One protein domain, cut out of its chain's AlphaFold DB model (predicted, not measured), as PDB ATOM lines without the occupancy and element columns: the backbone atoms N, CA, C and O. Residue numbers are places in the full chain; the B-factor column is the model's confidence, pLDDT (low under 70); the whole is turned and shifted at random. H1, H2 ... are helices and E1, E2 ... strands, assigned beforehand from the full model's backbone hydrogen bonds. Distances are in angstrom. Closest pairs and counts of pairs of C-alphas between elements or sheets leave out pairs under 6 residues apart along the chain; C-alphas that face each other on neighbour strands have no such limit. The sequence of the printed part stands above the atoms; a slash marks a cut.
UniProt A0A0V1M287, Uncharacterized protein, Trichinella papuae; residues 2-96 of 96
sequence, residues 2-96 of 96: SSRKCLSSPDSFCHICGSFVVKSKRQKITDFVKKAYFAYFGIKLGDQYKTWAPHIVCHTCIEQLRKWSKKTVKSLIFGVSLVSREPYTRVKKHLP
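This is residues 2 to 96 of the 96 residues of an uncharacterized protein of Trichinella papuae (UniProt A0A0V1M287). This domain has little regular structure: two short helices, H1 and H2, pack crosswise, a tiny ladder of two strands sits beside H2, and long unnamed stretches make up the rest, with residues 91 to 96 sticking out. The printed part has 95 residues, with E1, H1, E2, H2 in chain order; E1 and E2 are antiparallel. The class is mixed, with 28 residues in named elements. It is loose, radius of gyration of the C-alphas 15.6 A, and elongated, 57 by 30 by 21 A.

Pass residues 2 to 25 and find E1, residues 26 to 28, from C-alpha 26 at (124.616, 81.391, 130.419). H1, residues 31 to 41, runs 15.3 A. E2 is residues 56 to 58; H2, residues 59 to 69, runs 15.2 A to C-alpha 69 at (143.490, 83.973, 122.657).

Between E1 and E2, look at N 27 and O 57, 2.9 A apart, within hydrogen-bond range. H1 and H2 touch, closest at the C-alphas of Ala 36 and Leu 65, 6.3 A; they run the same way at a steep tilt of 67 degrees. In both helices every O i to N i+4 pair is within hydrogen-bond range.

The C-alphas farthest apart, Thr 72 and Pro 96, are 58.9 A apart. The printed part has no cut; H1 to E2 is a long link. Residues 2 to 7 and 78 to 96 have pLDDT under 70.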
ATOM      1  N   SER A   2      98.346  89.552 114.599       51.69
ATOM      2  CA  SER A   2      99.146  89.332 115.810       51.69
ATOM      3  C   SER A   2     100.624  89.249 115.421       51.69
ATOM      4  O   SER A   2     100.997  88.422 114.586       51.69
ATOM      5  N   SER A   3     101.468  90.134 115.960       60.59
ATOM      6  CA  SER A   3     102.918  89.994 115.815       60.59
ATOM      7  C   SER A   3     103.304  88.628 116.378       60.59
ATOM      8  O   SER A   3     102.960  88.346 117.527       60.59
ATOM      9  N   ARG A   4     104.013  87.788 115.615       63.38
ATOM     10  CA  ARG A   4     104.598  86.556 116.161       63.38
ATOM     11  C   ARG A   4     105.631  86.950 117.218       63.38
ATOM     12  O   ARG A   4     106.787  87.193 116.893       63.38
ATOM     13  N   LYS A   5     105.197  87.091 118.473       62.97
ATOM     14  CA  LYS A   5     106.091  87.303 119.610       62.97
ATOM     15  C   LYS A   5     106.801  85.979 119.850       62.97
ATOM     16  O   LYS A   5     106.149  84.970 120.108       62.97
ATOM     17  N   CYS A   6     108.123  85.972 119.714       64.44
ATOM     18  CA  CYS A   6     108.910  84.827 120.144       64.44
ATOM     19  C   CYS A   6     108.691  84.665 121.655       64.44
ATOM     20  O   CYS A   6     108.967  85.592 122.414       64.44
ATOM     21  N   LEU A   7     108.142  83.524 122.083       69.38
ATOM     22  CA  LEU A   7     107.902  83.233 123.503       69.38
ATOM     23  C   LEU A   7     109.219  83.101 124.281       69.38
ATOM     24  O   LEU A   7     109.260  83.290 125.494       69.38
ATOM     25  N   SER A   8     110.306  82.768 123.584       75.69
ATOM     26  CA  SER A   8     111.633  82.645 124.172       75.69
ATOM     27  C   SER A   8     112.305  84.011 124.285       75.69
ATOM     28  O   SER A   8     112.449  84.725 123.295       75.69
ATOM     29  N   SER A   9     112.772  84.345 125.490       84.50
ATOM     30  CA  SER A   9     113.625  85.518 125.708       84.50
ATOM     31  C   SER A   9     114.898  85.425 124.843       84.50
ATOM     32  O   SER A   9     115.489  84.337 124.800       84.50
ATOM     33  N   PRO A  10     115.358  86.530 124.216       85.69
ATOM     34  CA  PRO A  10     116.633  86.592 123.491       85.69
ATOM     35  C   PRO A  10     117.821  86.081 124.314       85.69
ATOM     36  O   PRO A  10     118.687  85.387 123.788       85.69
ATOM     37  N   ASP A  11     117.792  86.283 125.634       89.25
ATOM     38  CA  ASP A  11     118.801  85.793 126.583       89.25
ATOM     39  C   ASP A  11     118.722  84.275 126.833       89.25
ATOM     40  O   ASP A  11     119.308  83.737 127.775       89.25
ATOM     41  N   SER A  12     117.970  83.554 126.009       91.00
ATOM     42  CA  SER A  12     118.023  82.096 125.929       91.00
ATOM     43  C   SER A  12     118.991  81.603 124.863       91.00
ATOM     44  O   SER A  12     119.265  80.408 124.835       91.00
ATOM     45  N   PHE A  13     119.531  82.490 124.027       89.88
ATOM     46  CA  PHE A  13     120.427  82.152 122.930       89.88
ATOM     47  C   PHE A  13     121.795  82.806 123.113       89.88
ATOM     48  O   PHE A  13     121.920  83.885 123.682       89.88
ATOM     49  N   CYS A  14     122.848  82.141 122.649       91.50
ATOM     50  CA  CYS A  14     124.199  82.688 122.667       91.50
ATOM     51  C   CYS A  14     124.344  83.779 121.603       91.50
ATOM     52  O   CYS A  14     124.093  83.518 120.431       91.50
ATOM     53  N   HIS A  15     124.852  84.954 121.976       90.62
ATOM     54  CA  HIS A  15     125.102  86.040 121.025       90.62
ATOM     55  C   HIS A  15     126.090  85.649 119.911       90.62
ATOM     56  O   HIS A  15     125.970  86.108 118.784       90.62
ATOM     57  N   ILE A  16     127.072  84.797 120.216       89.88
ATOM     58  CA  ILE A  16     128.150  84.453 119.277       89.88
ATOM     59  C   ILE A  16     127.726  83.347 118.302       89.88
ATOM     60  O   ILE A  16     127.928  83.478 117.097       89.88
ATOM     61  N   CYS A  17     127.168  82.251 118.826       89.50
ATOM     62  CA  CYS A  17     126.879  81.039 118.050       89.50
ATOM     63  C   CYS A  17     125.384  80.757 117.859       89.50
ATOM     64  O   CYS A  17     125.036  79.766 117.224       89.50
ATOM     65  N   GLY A  18     124.492  81.588 118.410       88.31
ATOM     66  CA  GLY A  18     123.039  81.490 118.216       88.31
ATOM     67  C   GLY A  18     122.381  80.273 118.862       88.31
ATOM     68  O   GLY A  18     121.162  80.151 118.844       88.31
ATOM     69  N   SER A  19     123.160  79.365 119.450       89.31
ATOM     70  CA  SER A  19     122.639  78.156 120.082       89.31
ATOM     71  C   SER A  19     121.851  78.486 121.344       89.31
ATOM     72  O   SER A  19     122.204  79.408 122.084       89.31
ATOM     73  N   PHE A  20     120.821  77.690 121.624       90.75
ATOM     74  CA  PHE A  20     120.099  77.750 122.888       90.75
ATOM     75  C   PHE A  20     121.031  77.431 124.066       90.75
ATOM     76  O   PHE A  20     121.861  76.523 123.999       90.75
ATOM     77  N   VAL A  21     120.886  78.176 125.159       91.81
ATOM     78  CA  VAL A  21     121.737  78.078 126.342       91.81
ATOM     79  C   VAL A  21     120.881  77.801 127.571       91.81
ATOM     80  O   VAL A  21     120.054  78.619 127.996       91.81
ATOM     81  N   VAL A  22     121.127  76.645 128.188       92.69
ATOM     82  CA  VAL A  22     120.556  76.278 129.489       92.69
ATOM     83  C   VAL A  22     120.960  77.327 130.526       92.69
ATOM     84  O   VAL A  22     122.108  77.767 130.532       92.69
ATOM     85  N   LYS A  23     120.033  77.727 131.410       90.06
ATOM     86  CA  LYS A  23     120.225  78.826 132.380       90.06
ATOM     87  C   LYS A  23     121.563  78.760 133.133       90.06
ATOM     88  O   LYS A  23     122.243  79.773 133.222       90.06
ATOM     89  N   SER A  24     121.980  77.574 133.582       90.56
ATOM     90  CA  SER A  24     123.237  77.350 134.319       90.56
ATOM     91  C   SER A  24     124.521  77.546 133.501       90.56
ATOM     92  O   SER A  24     125.603  77.647 134.070       90.56
ATOM     93  N   LYS A  25     124.432  77.581 132.167       90.00
ATOM     94  CA  LYS A  25     125.572  77.745 131.245       90.00
ATOM     95  C   LYS A  25     125.601  79.116 130.561       90.00
ATOM     96  O   LYS A  25     126.474  79.350 129.720       90.00
ATOM     97  N   ARG A  26     124.661  80.005 130.902       93.62
ATOM     98  CA  ARG A  26     124.616  81.391 130.419       93.62
ATOM     99  C   ARG A  26     125.684  82.205 131.131       93.62
ATOM    100  O   ARG A  26     125.787  82.162 132.352       93.62
ATOM    101  N   GLN A  27     126.455  82.964 130.370       94.62
ATOM    102  CA  GLN A  27     127.434  83.901 130.902       94.62
ATOM    103  C   GLN A  27     127.179  85.296 130.345       94.62
ATOM    104  O   GLN A  27     126.700  85.449 129.220       94.62
ATOM    105  N   LYS A  28     127.509  86.318 131.138       94.00
ATOM    106  CA  LYS A  28     127.452  87.713 130.696       94.00
ATOM    107  C   LYS A  28     128.532  87.976 129.649       94.00
ATOM    108  O   LYS A  28     129.623  87.408 129.709       94.00
ATOM    109  N   ILE A  29     128.245  88.882 128.724       93.81
ATOM    110  CA  ILE A  29     129.244  89.391 127.783       93.81
ATOM    111  C   ILE A  29     130.199  90.319 128.545       93.81
ATOM    112  O   ILE A  29     129.816  91.402 128.977       93.81
ATOM    113  N   THR A  30     131.448  89.890 128.714       94.94
ATOM    114  CA  THR A  30     132.504  90.678 129.371       94.94
ATOM    115  C   THR A  30     133.367  91.423 128.353       94.94
ATOM    116  O   THR A  30     133.341  91.120 127.158       94.94
ATOM    117  N   ASP A  31     134.199  92.359 128.814       95.00
ATOM    118  CA  ASP A  31     135.144  93.069 127.940       95.00
ATOM    119  C   ASP A  31     136.152  92.137 127.271       95.00
ATOM    120  O   ASP A  31     136.523  92.359 126.118       95.00
ATOM    121  N   PHE A  32     136.547  91.057 127.952       95.12
ATOM    122  CA  PHE A  32     137.345  89.998 127.339       95.12
ATOM    123  C   PHE A  32     136.639  89.427 126.105       95.12
ATOM    124  O   PHE A  32     137.245  89.346 125.041       95.12
ATOM    125  N   VAL A  33     135.351  89.084 126.223       94.06
ATOM    126  CA  VAL A  33     134.573  88.518 125.112       94.06
ATOM    127  C   VAL A  33     134.482  89.512 123.959       94.06
ATOM    128  O   VAL A  33     134.728  89.129 122.820       94.06
ATOM    129  N   LYS A  34     134.203  90.792 124.240       94.12
ATOM    130  CA  LYS A  34     134.134  91.846 123.211       94.12
ATOM    131  C   LYS A  34     135.458  91.994 122.458       94.12
ATOM    132  O   LYS A  34     135.462  92.023 121.230       94.12
ATOM    133  N   LYS A  35     136.577  92.062 123.192       95.31
ATOM    134  CA  LYS A  35     137.926  92.217 122.626       95.31
ATOM    135  C   LYS A  35     138.352  90.987 121.827       95.31
ATOM    136  O   LYS A  35     138.798  91.132 120.696       95.31
ATOM    137  N   ALA A  36     138.180  89.788 122.384       93.81
ATOM    138  CA  ALA A  36     138.551  88.539 121.722       93.81
ATOM    139  C   ALA A  36     137.708  88.286 120.465       93.81
ATOM    140  O   ALA A  36     138.245  87.881 119.439       93.81
ATOM    141  N   TYR A  37     136.406  88.579 120.517       92.88
ATOM    142  CA  TYR A  37     135.523  88.482 119.358       92.88
ATOM    143  C   TYR A  37     135.944  89.444 118.241       92.88
ATOM    144  O   TYR A  37     136.076  89.020 117.097       92.88
ATOM    145  N   PHE A  38     136.216  90.711 118.574       92.94
ATOM    146  CA  PHE A  38     136.699  91.690 117.598       92.94
ATOM    147  C   PHE A  38     138.042  91.275 116.987       92.94
ATOM    148  O   PHE A  38     138.207  91.351 115.776       92.94
ATOM    149  N   ALA A  39     138.975  90.778 117.803       93.31
ATOM    150  CA  ALA A  39     140.268  90.305 117.321       93.31
ATOM    151  C   ALA A  39     140.153  89.081 116.393       93.31
ATOM    152  O   ALA A  39     140.961  88.943 115.482       93.31
ATOM    153  N   TYR A  40     139.168  88.202 116.615       91.44
ATOM    154  CA  TYR A  40     138.953  87.015 115.783       91.44
ATOM    155  C   TYR A  40     138.210  87.331 114.479       91.44
ATOM    156  O   TYR A  40     138.638  86.919 113.406       91.44
ATOM    157  N   PHE A  41     137.078  88.035 114.567       89.06
ATOM    158  CA  PHE A  41     136.165  88.243 113.437       89.06
ATOM    159  C   PHE A  41     136.362  89.581 112.712       89.06
ATOM    160  O   PHE A  41     135.784  89.786 111.651       89.06
ATOM    161  N   GLY A  42     137.111  90.526 113.289       90.38
ATOM    162  CA  GLY A  42     137.273  91.881 112.748       90.38
ATOM    163  C   GLY A  42     136.032  92.775 112.879       90.38
ATOM    164  O   GLY A  42     136.040  93.912 112.412       90.38
ATOM    165  N   ILE A  43     134.967  92.295 113.527       89.19
ATOM    166  CA  ILE A  43     133.703  93.021 113.709       89.19
ATOM    167  C   ILE A  43     133.373  93.203 115.190       89.19
ATOM    168  O   ILE A  43     133.654  92.347 116.030       89.19
ATOM    169  N   LYS A  44     132.798  94.358 115.543       89.44
ATOM    170  CA  LYS A  44     132.395  94.643 116.926       89.44
ATOM    171  C   LYS A  44     131.173  93.800 117.286       89.44
ATOM    172  O   LYS A  44     130.250  93.677 116.488       89.44
ATOM    173  N   LEU A  45     131.147  93.274 118.511       88.12
ATOM    174  CA  LEU A  45     129.977  92.580 119.054       88.12
ATOM    175  C   LEU A  45     128.883  93.621 119.358       88.12
ATOM    176  O   LEU A  45     128.922  94.277 120.404       88.12
ATOM    177  N   GLY A  46     128.007  93.849 118.378       83.75
ATOM    178  CA  GLY A  46     127.041  94.951 118.331       83.75
ATOM    179  C   GLY A  46     125.732  94.698 119.080       83.75
ATOM    180  O   GLY A  46     125.529  93.649 119.680       83.75
ATOM    181  N   ASP A  47     124.862  95.712 119.064       81.94
ATOM    182  CA  ASP A  47     123.462  95.672 119.524       81.94
ATOM    183  C   ASP A  47     123.208  95.196 120.963       81.94
ATOM    184  O   ASP A  47     122.072  94.959 121.345       81.94
ATOM    185  N   GLN A  48     124.231  95.174 121.820       80.94
ATOM    186  CA  GLN A  48     124.114  94.785 123.238       80.94
ATOM    187  C   GLN A  48     123.279  95.741 124.108       80.94
ATOM    188  O   GLN A  48     123.119  95.505 125.299       80.94
ATOM    189  N   TYR A  49     122.822  96.864 123.560       83.44
ATOM    190  CA  TYR A  49     121.905  97.794 124.227       83.44
ATOM    191  C   TYR A  49     120.459  97.604 123.746       83.44
ATOM    192  O   TYR A  49     119.536  98.239 124.256       83.44
ATOM    193  N   LYS A  50     120.252  96.768 122.724       85.06
ATOM    194  CA  LYS A  50     118.949  96.504 122.132       85.06
ATOM    195  C   LYS A  50     118.319  95.304 122.824       85.06
ATOM    196  O   LYS A  50     118.878  94.216 122.838       85.06
ATOM    197  N   THR A  51     117.091  95.471 123.297       84.38
ATOM    198  CA  THR A  51     116.335  94.425 124.008       84.38
ATOM    199  C   THR A  51     116.078  93.160 123.186       84.38
ATOM    200  O   THR A  51     115.803  92.111 123.760       84.38
ATOM    201  N   TRP A  52     116.151  93.241 121.853       82.62
ATOM    202  CA  TRP A  52     115.961  92.104 120.951       82.62
ATOM    203  C   TRP A  52     117.237  91.281 120.723       82.62
ATOM    204  O   TRP A  52     117.138  90.142 120.261       82.62
ATOM    205  N   ALA A  53     118.417  91.825 121.027       87.69
ATOM    206  CA  ALA A  53     119.677  91.115 120.870       87.69
ATOM    207  C   ALA A  53     119.954  90.243 122.108       87.69
ATOM    208  O   ALA A  53     119.592  90.625 123.221       87.69
ATOM    209  N   PRO A  54     120.613  89.082 121.965       90.94
ATOM    210  CA  PRO A  54     121.023  88.305 123.126       90.94
ATOM    211  C   PRO A  54     122.105  89.034 123.935       90.94
ATOM    212  O   PRO A  54     123.124  89.441 123.375       90.94
ATOM    213  N   HIS A  55     121.945  89.129 125.255       92.62
ATOM    214  CA  HIS A  55     122.935  89.739 126.163       92.62
ATOM    215  C   HIS A  55     123.844  88.705 126.837       92.62
ATOM    216  O   HIS A  55     124.659  89.029 127.707       92.62
ATOM    217  N   ILE A  56     123.700  87.439 126.443       93.31
ATOM    218  CA  ILE A  56     124.420  86.313 127.022       93.31
ATOM    219  C   ILE A  56     125.231  85.576 125.969       93.31
ATOM    220  O   ILE A  56     124.935  85.570 124.775       93.31
ATOM    221  N   VAL A  57     126.261  84.891 126.441       93.75
ATOM    222  CA  VAL A  57     127.096  83.984 125.660       93.75
ATOM    223  C   VAL A  57     127.168  82.636 126.364       93.75
ATOM    224  O   VAL A  57     127.081  82.548 127.590       93.75
ATOM    225  N   CYS A  58     127.289  81.558 125.594       93.81
ATOM    226  CA  CYS A  58     127.442  80.228 126.169       93.81
ATOM    227  C   CYS A  58     128.877  80.011 126.665       93.81
ATOM    228  O   CYS A  58     129.841  80.529 126.093       93.81
ATOM    229  N   HIS A  59     129.018  79.185 127.705       93.19
ATOM    230  CA  HIS A  59     130.319  78.779 128.245       93.19
ATOM    231  C   HIS A  59     131.284  78.270 127.162       93.19
ATOM    232  O   HIS A  59     132.457  78.630 127.159       93.19
ATOM    233  N   THR A  60     130.789  77.483 126.203       92.06
ATOM    234  CA  THR A  60     131.609  76.936 125.115       92.06
ATOM    235  C   THR A  60     132.246  78.033 124.263       92.06
ATOM    236  O   THR A  60     133.440  77.961 123.998       92.06
ATOM    237  N   CYS A  61     131.502  79.078 123.880       92.44
ATOM    238  CA  CYS A  61     132.063  80.189 123.105       92.44
ATOM    239  C   CYS A  61     133.162  80.927 123.874       92.44
ATOM    240  O   CYS A  61     134.189  81.266 123.293       92.44
ATOM    241  N   ILE A  62     132.973  81.138 125.180       93.56
ATOM    242  CA  ILE A  62     133.980  81.787 126.026       93.56
ATOM    243  C   ILE A  62     135.249  80.944 126.102       93.56
ATOM    244  O   ILE A  62     136.337  81.472 125.888       93.56
ATOM    245  N   GLU A  63     135.131  79.646 126.369       93.38
ATOM    246  CA  GLU A  63     136.298  78.768 126.467       93.38
ATOM    247  C   GLU A  63     137.042  78.640 125.136       93.38
ATOM    248  O   GLU A  63     138.270  78.620 125.115       93.38
ATOM    249  N   GLN A  64     136.324  78.625 124.013       92.50
ATOM    250  CA  GLN A  64     136.948  78.628 122.691       92.50
ATOM    251  C   GLN A  64     137.691  79.942 122.425       92.50
ATOM    252  O   GLN A  64     138.849  79.905 122.016       92.50
ATOM    253  N   LEU A  65     137.091  81.094 122.751       93.06
ATOM    254  CA  LEU A  65     137.776  82.389 122.669       93.06
ATOM    255  C   LEU A  65     139.010  82.445 123.578       93.06
ATOM    256  O   LEU A  65     140.035  82.973 123.159       93.06
ATOM    257  N   ARG A  66     138.954  81.869 124.787       94.50
ATOM    258  CA  ARG A  66     140.102  81.775 125.710       94.50
ATOM    259  C   ARG A  66     141.221  80.897 125.165       94.50
ATOM    260  O   ARG A  66     142.391  81.258 125.269       94.50
ATOM    261  N   LYS A  67     140.880  79.735 124.604       93.50
ATOM    262  CA  LYS A  67     141.851  78.833 123.972       93.50
ATOM    263  C   LYS A  67     142.508  79.506 122.771       93.50
ATOM    264  O   LYS A  67     143.733  79.544 122.676       93.50
ATOM    265  N   TRP A  68     141.704  80.126 121.913       93.75
ATOM    266  CA  TRP A  68     142.206  80.860 120.761       93.75
ATOM    267  C   TRP A  68     143.086  82.048 121.174       93.75
ATOM    268  O   TRP A  68     144.190  82.190 120.658       93.75
ATOM    269  N   SER A  69     142.684  82.840 122.176       91.88
ATOM    270  CA  SER A  69     143.490  83.973 122.657       91.88
ATOM    271  C   SER A  69     144.833  83.536 123.249       91.88
ATOM    272  O   SER A  69     145.801  84.287 123.212       91.88
ATOM    273  N   LYS A  70     144.904  82.309 123.783       93.94
ATOM    274  CA  LYS A  70     146.139  81.672 124.267       93.94
ATOM    275  C   LYS A  70     146.911  80.931 123.167       93.94
ATOM    276  O   LYS A  70     147.906  80.282 123.473       93.94
ATOM    277  N   LYS A  71     146.461  80.999 121.909       90.88
ATOM    278  CA  LYS A  71     147.026  80.291 120.749       90.88
ATOM    279  C   LYS A  71     147.072  78.763 120.911       90.88
ATOM    280  O   LYS A  71     147.868  78.101 120.254       90.88
ATOM    281  N   THR A  72     146.213  78.186 121.759       90.38
ATOM    282  CA  THR A  72     146.142  76.724 121.954       90.38
ATOM    283  C   THR A  72     145.278  76.026 120.906       90.38
ATOM    284  O   THR A  72     145.365  74.814 120.742       90.38
ATOM    285  N   VAL A  73     144.460  76.786 120.172       86.94
ATOM    286  CA  VAL A  73     143.720  76.333 118.987       86.94
ATOM    287  C   VAL A  73     143.921  77.336 117.854       86.94
ATOM    288  O   VAL A  73     144.011  78.539 118.101       86.94
ATOM    289  N   LYS A  74     143.990  76.848 116.609       81.00
ATOM    290  CA  LYS A  74     144.208  77.695 115.421       81.00
ATOM    291  C   LYS A  74     142.952  78.468 115.004       81.00
ATOM    292  O   LYS A  74     143.061  79.568 114.477       81.00
ATOM    293  N   SER A  75     141.774  77.908 115.265       81.06
ATOM    294  CA  SER A  75     140.479  78.489 114.910       81.06
ATOM    295  C   SER A  75     139.416  78.101 115.934       81.06
ATOM    296  O   SER A  75     139.554  77.107 116.649       81.06
ATOM    297  N   LEU A  76     138.340  78.883 116.002       82.94
ATOM    298  CA  LEU A  76     137.142  78.511 116.749       82.94
ATOM    299  C   LEU A  76     136.419  77.365 116.025       82.94
ATOM    300  O   LEU A  76     136.484  77.248 114.802       82.94
ATOM    301  N   ILE A  77     135.680  76.546 116.778       72.25
ATOM    302  CA  ILE A  77     134.834  75.466 116.226       72.25
ATOM    303  C   ILE A  77     133.654  75.986 115.381       72.25
ATOM    304  O   ILE A  77     132.946  75.202 114.759       72.25
ATOM    305  N   PHE A  78     133.429  77.302 115.370       69.56
ATOM    306  CA  PHE A  78     132.470  77.993 114.515       69.56
ATOM    307  C   PHE A  78     133.209  79.088 113.733       69.56
ATOM    308  O   PHE A  78     133.871  79.943 114.317       69.56
ATOM    309  N   GLY A  79     133.124  79.038 112.401       58.97
ATOM    310  CA  GLY A  79     133.840  79.959 111.506       58.97
ATOM    311  C   GLY A  79     133.072  81.235 111.158       58.97
ATOM    312  O   GLY A  79     133.662  82.174 110.637       58.97
ATOM    313  N   VAL A  80     131.770  81.287 111.452       64.25
ATOM    314  CA  VAL A  80     130.896  82.400 111.067       64.25
ATOM    315  C   VAL A  80     130.352  83.071 112.316       64.25
ATOM    316  O   VAL A  80     129.736  82.430 113.167       64.25
ATOM    317  N   SER A  81     130.570  84.378 112.414       64.75
ATOM    318  CA  SER A  81     129.897  85.227 113.387       64.75
ATOM    319  C   SER A  81     128.416  85.324 113.045       64.75
ATOM    320  O   SER A  81     128.064  85.815 111.969       64.75
ATOM    321  N   LEU A  82     127.535  84.940 113.965       69.94
ATOM    322  CA  LEU A  82     126.138  85.335 113.842       69.94
ATOM    323  C   LEU A  82     126.014  86.806 114.224       69.94
ATOM    324  O   LEU A  82     126.190  87.189 115.378       69.94
ATOM    325  N   VAL A  83     125.735  87.636 113.224       69.50
ATOM    326  CA  VAL A  83     125.386  89.037 113.438       69.50
ATOM    327  C   VAL A  83     123.903  89.084 113.772       69.50
ATOM    328  O   VAL A  83     123.061  88.765 112.929       69.50
ATOM    329  N   SER A  84     123.589  89.474 115.005       68.38
ATOM    330  CA  SER A  84     122.216  89.775 115.402       68.38
ATOM    331  C   SER A  84     121.740  90.981 114.587       68.38
ATOM    332  O   SER A  84     122.420  91.999 114.538       68.38
ATOM    333  N   ARG A  85     120.607  90.849 113.892       66.62
ATOM    334  CA  ARG A  85     120.003  91.933 113.107       66.62
ATOM    335  C   ARG A  85     118.634  92.264 113.663       66.62
ATOM    336  O   ARG A  85     117.932  91.370 114.138       66.62
ATOM    337  N   GLU A  86     118.261  93.535 113.557       66.94
ATOM    338  CA  GLU A  86     116.946  93.994 113.976       66.94
ATOM    339  C   GLU A  86     115.860  93.158 113.277       66.94
ATOM    340  O   GLU A  86     115.901  92.992 112.050       66.94
ATOM    341  N   PRO A  87     114.904  92.583 114.028       62.62
ATOM    342  CA  PRO A  87     113.815  91.845 113.420       62.62
ATOM    343  C   PRO A  87     113.005  92.801 112.542       62.62
ATOM    344  O   PRO A  87     112.437  93.773 113.037       62.62
ATOM    345  N   TYR A  88     112.936  92.521 111.237       54.75
ATOM    346  CA  TYR A  88     112.125  93.308 110.312       54.75
ATOM    347  C   TYR A  88     110.651  93.174 110.707       54.75
ATOM    348  O   TYR A  88     109.973  92.198 110.372       54.75
ATOM    349  N   THR A  89     110.133  94.152 111.441       52.00
ATOM    350  CA  THR A  89     108.692  94.313 111.563       52.00
ATOM    351  C   THR A  89     108.204  94.805 110.203       52.00
ATOM    352  O   THR A  89     108.653  95.835 109.707       52.00
ATOM    353  N   ARG A  90     107.291  94.068 109.550       46.16
ATOM    354  CA  ARG A  90     106.526  94.624 108.420       46.16
ATOM    355  C   ARG A  90     105.586  95.700 108.964       46.16
ATOM    356  O   ARG A  90     104.377  95.495 109.022       46.16
ATOM    357  N   VAL A  91     106.114  96.844 109.373       46.03
ATOM    358  CA  VAL A  91     105.308  98.054 109.414       46.03
ATOM    359  C   VAL A  91     105.249  98.491 107.961       46.03
ATOM    360  O   VAL A  91     106.259  98.900 107.390       46.03
ATOM    361  N   LYS A  92     104.093  98.297 107.310       43.97
ATOM    362  CA  LYS A  92     103.816  98.987 106.051       43.97
ATOM    363  C   LYS A  92     104.047 100.465 106.352       43.97
ATOM    364  O   LYS A  92     103.231 101.067 107.044       43.97
ATOM    365  N   LYS A  93     105.161 101.026 105.878       42.12
ATOM    366  CA  LYS A  93     105.242 102.461 105.649       42.12
ATOM    367  C   LYS A  93     104.097 102.730 104.679       42.12
ATOM    368  O   LYS A  93     104.201 102.366 103.511       42.12
ATOM    369  N   HIS A  94     102.970 103.225 105.183       48.03
ATOM    370  CA  HIS A  94     102.107 104.020 104.329       48.03
ATOM    371  C   HIS A  94     102.986 105.208 103.954       48.03
ATOM    372  O   HIS A  94     103.253 106.072 104.788       48.03
ATOM    373  N   LEU A  95     103.586 105.132 102.766       36.50
ATOM    374  CA  LEU A  95     103.978 106.348 102.078       36.50
ATOM    375  C   LEU A  95     102.671 107.095 101.754       36.50
ATOM    376  O   LEU A  95     101.687 106.413 101.443       36.50
ATOM    377  N   PRO A  96     102.654 108.427 101.919       54.25
ATOM    378  CA  PRO A  96     101.483 109.258 101.660       54.25
ATOM    379  C   PRO A  96     101.014 109.161 100.207       54.25
ATOM    380  O   PRO A  96     101.872 108.926  99.323       54.25
TER     381      PRO A  96